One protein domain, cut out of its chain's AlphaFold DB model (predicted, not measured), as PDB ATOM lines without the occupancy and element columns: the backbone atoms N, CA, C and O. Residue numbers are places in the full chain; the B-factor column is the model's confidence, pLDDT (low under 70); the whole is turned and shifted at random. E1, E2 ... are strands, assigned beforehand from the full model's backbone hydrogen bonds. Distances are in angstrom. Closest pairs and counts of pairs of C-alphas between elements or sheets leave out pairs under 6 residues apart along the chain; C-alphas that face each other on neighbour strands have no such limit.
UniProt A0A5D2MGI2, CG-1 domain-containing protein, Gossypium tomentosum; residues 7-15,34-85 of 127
ATOM      1  N   ILE A   7     -17.138  10.498 -36.409       98.06
ATOM      2  CA  ILE A   7     -16.931  11.042 -37.750       98.06
ATOM      3  C   ILE A   7     -16.199   9.987 -38.576       98.06
ATOM      4  O   ILE A   7     -15.200   9.428 -38.132       98.06
ATOM      5  N   VAL A   8     -16.707   9.698 -39.772       97.06
ATOM      6  CA  VAL A   8     -16.145   8.682 -40.669       97.06
ATOM      7  C   VAL A   8     -16.054   9.247 -42.076       97.06
ATOM      8  O   VAL A   8     -17.001   9.857 -42.569       97.06
ATOM      9  N   LEU A   9     -14.924   9.011 -42.735       96.62
ATOM     10  CA  LEU A   9     -14.734   9.316 -44.145       96.62
ATOM     11  C   LEU A   9     -15.055   8.076 -44.984       96.62
ATOM     12  O   LEU A   9     -14.511   7.001 -44.734       96.62
ATOM     13  N   PHE A  10     -15.929   8.222 -45.973       95.75
ATOM     14  CA  PHE A  10     -16.287   7.162 -46.909       95.75
ATOM     15  C   PHE A  10     -15.823   7.506 -48.319       95.75
ATOM     16  O   PHE A  10     -16.043   8.620 -48.794       95.75
ATOM     17  N   ASP A  11     -15.253   6.510 -48.994       94.44
ATOM     18  CA  ASP A  11     -15.076   6.510 -50.442       94.44
ATOM     19  C   ASP A  11     -16.261   5.775 -51.087       94.44
ATOM     20  O   ASP A  11     -16.465   4.580 -50.862       94.44
ATOM     21  N   ARG A  12     -17.050   6.487 -51.895       91.56
ATOM     22  CA  ARG A  12     -18.217   5.950 -52.612       91.56
ATOM     23  C   ARG A  12     -17.856   4.894 -53.655       91.56
ATOM     24  O   ARG A  12     -18.741   4.154 -54.075       91.56
ATOM     25  N   LYS A  13     -16.594   4.822 -54.082       90.81
ATOM     26  CA  LYS A  13     -16.107   3.777 -54.994       90.81
ATOM     27  C   LYS A  13     -15.913   2.438 -54.278       90.81
ATOM     28  O   LYS A  13     -15.843   1.404 -54.934       90.81
ATOM     29  N   MET A  14     -15.859   2.443 -52.947       90.75
ATOM     30  CA  MET A  14     -15.739   1.236 -52.138       90.75
ATOM     31  C   MET A  14     -17.124   0.645 -51.826       90.75
ATOM     32  O   MET A  14     -18.101   1.380 -51.678       90.75
ATOM     33  N   PRO A  15     -17.244  -0.682 -51.637       83.25
ATOM     34  CA  PRO A  15     -18.541  -1.351 -51.468       83.25
ATOM     35  C   PRO A  15     -19.258  -1.026 -50.143       83.25
ATOM     36  O   PRO A  15     -20.387  -1.466 -49.911       83.25
ATOM     37  N   ILE A  34     -36.671   7.706 -46.336       96.25
ATOM     38  CA  ILE A  34     -36.106   8.474 -45.212       96.25
ATOM     39  C   ILE A  34     -36.447   9.963 -45.392       96.25
ATOM     40  O   ILE A  34     -36.356  10.518 -46.491       96.25
ATOM     41  N   LYS A  35     -36.861  10.625 -44.310       96.75
ATOM     42  CA  LYS A  35     -37.072  12.071 -44.254       96.75
ATOM     43  C   LYS A  35     -35.712  12.764 -44.106       96.75
ATOM     44  O   LYS A  35     -35.322  13.156 -43.012       96.75
ATOM     45  N   GLU A  36     -35.003  12.867 -45.224       95.75
ATOM     46  CA  GLU A  36     -33.711  13.546 -45.344       95.75
ATOM     47  C   GLU A  36     -33.935  15.009 -45.776       95.75
ATOM     48  O   GLU A  36     -34.713  15.267 -46.697       95.75
ATOM     49  N   ALA A  37     -33.307  15.965 -45.084       96.56
ATOM     50  CA  ALA A  37     -33.252  17.371 -45.498       96.56
ATOM     51  C   ALA A  37     -31.952  17.628 -46.266       96.56
ATOM     52  O   ALA A  37     -30.905  17.095 -45.887       96.56
ATOM     53  N   HIS A  38     -32.024  18.394 -47.356       96.94
ATOM     54  CA  HIS A  38     -30.900  18.630 -48.262       96.94
ATOM     55  C   HIS A  38     -30.546  20.117 -48.280       96.94
ATOM     56  O   HIS A  38     -31.382  20.939 -48.641       96.94
ATOM     57  N   GLU A  39     -29.301  20.430 -47.942       97.88
ATOM     58  CA  GLU A  39     -28.749  21.784 -47.952       97.88
ATOM     59  C   GLU A  39     -27.546  21.846 -48.898       97.88
ATOM     60  O   GLU A  39     -26.808  20.867 -49.041       97.88
ATOM     61  N   HIS A  40     -27.312  23.000 -49.521       97.44
ATOM     62  CA  HIS A  40     -26.156  23.230 -50.391       97.44
ATOM     63  C   HIS A  40     -25.293  24.352 -49.818       97.44
ATOM     64  O   HIS A  40     -25.764  25.470 -49.616       97.44
ATOM     65  N   LEU A  41     -24.022  24.052 -49.548       97.81
ATOM     66  CA  LEU A  41     -23.068  25.036 -49.048       97.81
ATOM     67  C   LEU A  41     -22.199  25.558 -50.189       97.81
ATOM     68  O   LEU A  41     -21.614  24.784 -50.961       97.81
ATOM     69  N   LYS A  42     -22.083  26.884 -50.239       97.50
ATOM     70  CA  LYS A  42     -21.317  27.624 -51.239       97.50
ATOM     71  C   LYS A  42     -20.046  28.212 -50.647       97.50
ATOM     72  O   LYS A  42     -19.994  28.563 -49.472       97.50
ATOM     73  N   VAL A  43     -19.035  28.355 -51.495       96.12
ATOM     74  CA  VAL A  43     -17.862  29.194 -51.228       96.12
ATOM     75  C   VAL A  43     -17.814  30.244 -52.332       96.12
ATOM     76  O   VAL A  43     -17.617  29.901 -53.502       96.12
ATOM     77  N   GLY A  44     -18.060  31.505 -51.971       95.75
ATOM     78  CA  GLY A  44     -18.479  32.526 -52.936       95.75
ATOM     79  C   GLY A  44     -19.826  32.139 -53.552       95.75
ATOM     80  O   GLY A  44     -20.728  31.705 -52.842       95.75
ATOM     81  N   ASP A  45     -19.927  32.193 -54.880       96.06
ATOM     82  CA  ASP A  45     -21.171  31.886 -55.604       96.06
ATOM     83  C   ASP A  45     -21.270  30.439 -56.109       96.06
ATOM     84  O   ASP A  45     -22.219  30.075 -56.805       96.06
ATOM     85  N   LYS A  46     -20.286  29.593 -55.782       97.50
ATOM     86  CA  LYS A  46     -20.198  28.217 -56.291       97.50
ATOM     87  C   LYS A  46     -20.561  27.210 -55.210       97.50
ATOM     88  O   LYS A  46     -19.953  27.222 -54.139       97.50
ATOM     89  N   ASP A  47     -21.481  26.302 -55.523       97.69
ATOM     90  CA  ASP A  47     -21.777  25.139 -54.683       97.69
ATOM     91  C   ASP A  47     -20.534  24.254 -54.554       97.69
ATOM     92  O   ASP A  47     -19.859  23.941 -55.539       97.69
ATOM     93  N   ARG A  48     -20.206  23.869 -53.320       97.69
ATOM     94  CA  ARG A  48     -19.029  23.043 -53.013       97.69
ATOM     95  C   ARG A  48     -19.369  21.774 -52.256       97.69
ATOM     96  O   ARG A  48     -18.648  20.788 -52.404       97.69
ATOM     97  N   ILE A  49     -20.427  21.797 -51.447       98.19
ATOM     98  CA  ILE A  49     -20.796  20.683 -50.575       98.19
ATOM     99  C   ILE A  49     -22.313  20.501 -50.588       98.19
ATOM    100  O   ILE A  49     -23.047  21.440 -50.282       98.19
ATOM    101  N   HIS A  50     -22.778  19.286 -50.872       98.19
ATOM    102  CA  HIS A  50     -24.141  18.871 -50.533       98.19
ATOM    103  C   HIS A  50     -24.166  18.321 -49.108       98.19
ATOM    104  O   HIS A  50     -23.326  17.496 -48.741       98.19
ATOM    105  N   VAL A  51     -25.138  18.755 -48.313       98.19
ATOM    106  CA  VAL A  51     -25.332  18.301 -46.938       98.19
ATOM    107  C   VAL A  51     -26.673  17.606 -46.822       98.19
ATOM    108  O   VAL A  51     -27.707  18.172 -47.161       98.19
ATOM    109  N   TYR A  52     -26.651  16.380 -46.311       97.88
ATOM    110  CA  TYR A  52     -27.853  15.596 -46.059       97.88
ATOM    111  C   TYR A  52     -28.029  15.350 -44.573       97.88
ATOM    112  O   TYR A  52     -27.102  14.878 -43.909       97.88
ATOM    113  N   TYR A  53     -29.218  15.653 -44.064       97.06
ATOM    114  CA  TYR A  53     -29.545  15.593 -42.648       97.06
ATOM    115  C   TYR A  53     -30.662  14.580 -42.399       97.06
ATOM    116  O   TYR A  53     -31.770  14.736 -42.913       97.06
ATOM    117  N   ALA A  54     -30.384  13.553 -41.595       97.69
ATOM    118  CA  ALA A  54     -31.359  12.542 -41.196       97.69
ATOM    119  C   ALA A  54     -31.465  12.473 -39.667       97.69
ATOM    120  O   ALA A  54     -30.448  12.408 -38.975       97.69
ATOM    121  N   HIS A  55     -32.696  12.462 -39.157       97.50
ATOM    122  CA  HIS A  55     -32.990  12.281 -37.733       97.50
ATOM    123  C   HIS A  55     -33.294  10.818 -37.430       97.50
ATOM    124  O   HIS A  55     -33.943  10.148 -38.239       97.50
ATOM    125  N   GLY A  56     -32.855  10.340 -36.271       97.12
ATOM    126  CA  GLY A  56     -33.220   9.028 -35.762       97.12
ATOM    127  C   GLY A  56     -34.732   8.906 -35.581       97.12
ATOM    128  O   GLY A  56     -35.422   9.871 -35.245       97.12
ATOM    129  N   GLU A  57     -35.254   7.717 -35.860       96.62
ATOM    130  CA  GLU A  57     -36.638   7.353 -35.561       96.62
ATOM    131  C   GLU A  57     -36.805   7.094 -34.059       96.62
ATOM    132  O   GLU A  57     -37.675   7.692 -33.434       96.62
ATOM    133  N   ASP A  58     -35.904   6.290 -33.485       95.50
ATOM    134  CA  ASP A  58     -35.934   5.891 -32.072       95.50
ATOM    135  C   ASP A  58     -35.479   7.017 -31.126       95.50
ATOM    136  O   ASP A  58     -35.956   7.136 -30.000       95.50
ATOM    137  N   ASN A  59     -34.555   7.866 -31.589       95.06
ATOM    138  CA  ASN A  59     -34.090   9.047 -30.869       95.06
ATOM    139  C   ASN A  59     -34.052  10.252 -31.820       95.06
ATOM    140  O   ASN A  59     -33.203  10.326 -32.710       95.06
ATOM    141  N   SER A  60     -34.955  11.208 -31.602       94.00
ATOM    142  CA  SER A  60     -35.103  12.402 -32.442       94.00
ATOM    143  C   SER A  60     -33.937  13.389 -32.329       94.00
ATOM    144  O   SER A  60     -33.701  14.146 -33.279       94.00
ATOM    145  N   THR A  61     -33.203  13.375 -31.209       95.38
ATOM    146  CA  THR A  61     -32.009  14.208 -30.999       95.38
ATOM    147  C   THR A  61     -30.773  13.593 -31.645       95.38
ATOM    148  O   THR A  61     -29.780  14.279 -31.879       95.38
ATOM    149  N   PHE A  62     -30.804  12.304 -31.987       97.25
ATOM    150  CA  PHE A  62     -29.704  11.669 -32.691       97.25
ATOM    151  C   PHE A  62     -29.811  11.917 -34.194       97.25
ATOM    152  O   PHE A  62     -30.835  11.644 -34.822       97.25
ATOM    153  N   VAL A  63     -28.735  12.422 -34.790       97.31
ATOM    154  CA  VAL A  63     -28.717  12.838 -36.191       97.31
ATOM    155  C   VAL A  63     -27.498  12.296 -36.923       97.31
ATOM    156  O   VAL A  63     -26.415  12.125 -36.353       97.31
ATOM    157  N   ARG A  64     -27.659  12.100 -38.232       98.19
ATOM    158  CA  ARG A  64     -26.560  11.883 -39.174       98.19
ATOM    159  C   ARG A  64     -26.518  13.021 -40.178       98.19
ATOM    160  O   ARG A  64     -27.505  13.289 -40.862       98.19
ATOM    161  N   ARG A  65     -25.343  13.639 -40.302       98.12
ATOM    162  CA  ARG A  65     -25.017  14.598 -41.359       98.12
ATOM    163  C   ARG A  65     -24.038  13.977 -42.334       98.12
ATOM    164  O   ARG A  65     -22.991  13.489 -41.914       98.12
ATOM    165  N   CYS A  66     -24.369  14.011 -43.614       97.94
ATOM    166  CA  CYS A  66     -23.473  13.579 -44.681       97.94
ATOM    167  C   CYS A  66     -23.041  14.808 -45.470       97.94
ATOM    168  O   CYS A  66     -23.900  15.546 -45.933       97.94
ATOM    169  N   TYR A  67     -21.737  15.008 -45.625       98.25
ATOM    170  CA  TYR A  67     -21.147  16.096 -46.395       98.25
ATOM    171  C   TYR A  67     -20.492  15.501 -47.630       98.25
ATOM    172  O   TYR A  67     -19.511  14.762 -47.523       98.25
ATOM    173  N   TRP A  68     -21.053  15.796 -48.793       97.19
ATOM    174  CA  TRP A  68     -20.571  15.301 -50.071       97.19
ATOM    175  C   TRP A  68     -19.906  16.441 -50.838       97.19
ATOM    176  O   TRP A  68     -20.548  17.438 -51.166       97.19
ATOM    177  N   LEU A  69     -18.608  16.286 -51.107       97.50
ATOM    178  CA  LEU A  69     -17.838  17.212 -51.931       97.50
ATOM    179  C   LEU A  69     -18.306  17.185 -53.392       97.50
ATOM    180  O   LEU A  69     -18.523  16.119 -53.959       97.50
ATOM    181  N   LEU A  70     -18.411  18.360 -54.011       96.88
ATOM    182  CA  LEU A  70     -18.808  18.510 -55.420       96.88
ATOM    183  C   LEU A  70     -17.632  18.732 -56.371       96.88
ATOM    184  O   LEU A  70     -17.817  18.842 -57.582       96.88
ATOM    185  N   ASP A  71     -16.415  18.826 -55.839       96.19
ATOM    186  CA  ASP A  71     -15.226  18.847 -56.678       96.19
ATOM    187  C   ASP A  71     -15.103  17.508 -57.412       96.19
ATOM    188  O   ASP A  71     -15.053  16.461 -56.773       96.19
ATOM    189  N   LYS A  72     -15.019  17.533 -58.747       94.75
ATOM    190  CA  LYS A  72     -14.948  16.323 -59.583       94.75
ATOM    191  C   LYS A  72     -13.794  15.390 -59.204       94.75
ATOM    192  O   LYS A  72     -13.885  14.187 -59.424       94.75
ATOM    193  N   SER A  73     -12.707  15.926 -58.650       96.00
ATOM    194  CA  SER A  73     -11.557  15.130 -58.204       96.00
ATOM    195  C   SER A  73     -11.768  14.462 -56.835       96.00
ATOM    196  O   SER A  73     -11.076  13.496 -56.500       96.00
ATOM    197  N   LEU A  74     -12.735  14.952 -56.052       95.56
ATOM    198  CA  LEU A  74     -13.006  14.535 -54.673       95.56
ATOM    199  C   LEU A  74     -14.454  14.079 -54.449       95.56
ATOM    200  O   LEU A  74     -14.821  13.766 -53.320       95.56
ATOM    201  N   GLU A  75     -15.290  14.013 -55.484       95.31
ATOM    202  CA  GLU A  75     -16.716  13.705 -55.350       95.31
ATOM    203  C   GLU A  75     -16.979  12.304 -54.794       95.31
ATOM    204  O   GLU A  75     -18.066  12.008 -54.308       95.31
ATOM    205  N   GLN A  76     -16.011  11.398 -54.854       95.06
ATOM    206  CA  GLN A  76     -16.091  10.095 -54.205       95.06
ATOM    207  C   GLN A  76     -16.080  10.188 -52.675       95.06
ATOM    208  O   GLN A  76     -16.479   9.235 -52.017       95.06
ATOM    209  N   ILE A  77     -15.648  11.312 -52.105       96.38
ATOM    210  CA  ILE A  77     -15.491  11.489 -50.667       96.38
ATOM    211  C   ILE A  77     -16.800  11.978 -50.049       96.38
ATOM    212  O   ILE A  77     -17.356  13.013 -50.430       96.38
ATOM    213  N   VAL A  78     -17.262  11.247 -49.038       97.56
ATOM    214  CA  VAL A  78     -18.366  11.657 -48.167       97.56
ATOM    215  C   VAL A  78     -17.900  11.604 -46.721       97.56
ATOM    216  O   VAL A  78     -17.512  10.547 -46.226       97.56
ATOM    217  N   LEU A  79     -17.971  12.734 -46.023       98.19
ATOM    218  CA  LEU A  79     -17.778  12.777 -44.578       98.19
ATOM    219  C   LEU A  79     -19.126  12.542 -43.898       98.19
ATOM    220  O   LEU A  79     -20.094  13.248 -44.174       98.19
ATOM    221  N   VAL A  80     -19.198  11.571 -42.998       98.19
ATOM    222  CA  VAL A  80     -20.414  11.247 -42.251       98.19
ATOM    223  C   VAL A  80     -20.174  11.525 -40.780       98.19
ATOM    224  O   VAL A  80     -19.238  10.998 -40.186       98.19
ATOM    225  N   HIS A  81     -21.030  12.353 -40.193       98.25
ATOM    226  CA  HIS A  81     -20.957  12.761 -38.800       98.25
ATOM    227  C   HIS A  81     -22.231  12.338 -38.072       98.25
ATOM    228  O   HIS A  81     -23.329  12.792 -38.401       98.25
ATOM    229  N   TYR A  82     -22.057  11.494 -37.062       98.19
ATOM    230  CA  TYR A  82     -23.088  11.052 -36.133       98.19
ATOM    231  C   TYR A  82     -23.027  11.908 -34.882       98.19
ATOM    232  O   TYR A  82     -21.977  11.997 -34.249       98.19
ATOM    233  N   ARG A  83     -24.127  12.554 -34.511       96.94
ATOM    234  CA  ARG A  83     -24.132  13.466 -33.366       96.94
ATOM    235  C   ARG A  83     -25.486  13.488 -32.693       96.94
ATOM    236  O   ARG A  83     -26.512  13.427 -33.351       96.94
ATOM    237  N   GLU A  84     -25.466  13.644 -31.386       96.38
ATOM    238  CA  GLU A  84     -26.629  14.034 -30.605       96.38
ATOM    239  C   GLU A  84     -26.738  15.564 -30.577       96.38
ATOM    240  O   GLU A  84     -25.770  16.274 -30.276       96.38
ATOM    241  N   THR A  85     -27.893  16.091 -30.964       91.81
ATOM    242  CA  THR A  85     -28.194  17.517 -30.896       91.81
ATOM    243  C   THR A  85     -28.720  17.861 -29.513       91.81
ATOM    244  O   THR A  85     -29.512  17.136 -28.917       91.81
TER     245      THR A  85
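This is residues 7 to 15 and 34 to 85 of the 127 residues of the protein "CG-1 domain-containing protein" of Gossypium tomentosum (UniProt A0A5D2MGI2). A single strongly twisted sheet of five antiparallel strands makes the body, with no named helix over either of its faces. Four long strands, E2 to E5, follow one another side by side, and the short first strand E1 lies along the free side of E5. The printed part has 61 residues with five named strands, E1 to E5 along the chain, in the sheet order E1, E5, E4, E3, E2; the class is all strand. It is only just loose, close to compact, with a radius of gyration of the C-alphas of 12.7 A and spans of 37 by 31 by 19 A.

E1, residues 7 to 11, is an edge strand, antiparallel to E5, residues 77 to 84, with 156 degrees between their directions. N 8 and O 80 are within hydrogen-bond range at 2.9 A, and so are N 80 and O 8 at 2.8 A. E2, residues 36 to 43, is the other edge strand; it is apart from E1 and from E5. E2 forms a hairpin with E3, residues 46 to 55, with 155 degrees between directions; N 39 and O 51 are 2.9 A apart. E3 forms a hairpin with E4, residues 62 to 69, at 158 degrees, where N 52 and O 66 are 2.9 A apart. E4 and E5 form a hairpin at 161 degrees, with N 65 and O 81 at 2.9 A. E2, E3, E4 and E5 are a meander, each strand the antiparallel neighbour of the one before. From edge to edge the strands' lines turn by 83 degrees, and the sheet's C-alphas lie up to 6.9 A off its best plane.

E1 begins at C-alpha 7, (-16.931, 11.042, -37.750), and is 13.6 A long from first to last C-alpha. E2 begins at C-alpha 36, (-33.711, 13.546, -45.344), and is 23.0 A long. E3, the longest strand with 10 residues, measures 27.6 A. E4 measures 23.3 A. E5 measures 23.1 A and ends at C-alpha 84, (-26.629, 14.034, -30.605).

The two C-alphas farthest apart are those of Gly 44 and Asp 58, 38.1 A. Residues 16 to 33 are cut out and not printed, and C-alphas 15 and 34 are 21.1 A apart across the cut, which falls in the link from E1 to E2. Of the links that are printed whole, E2 to E3 is tight, and E3 to E4 and E4 to E5 are short. The mean pLDDT of the printed part is 96.3, and no printed residue is under 70.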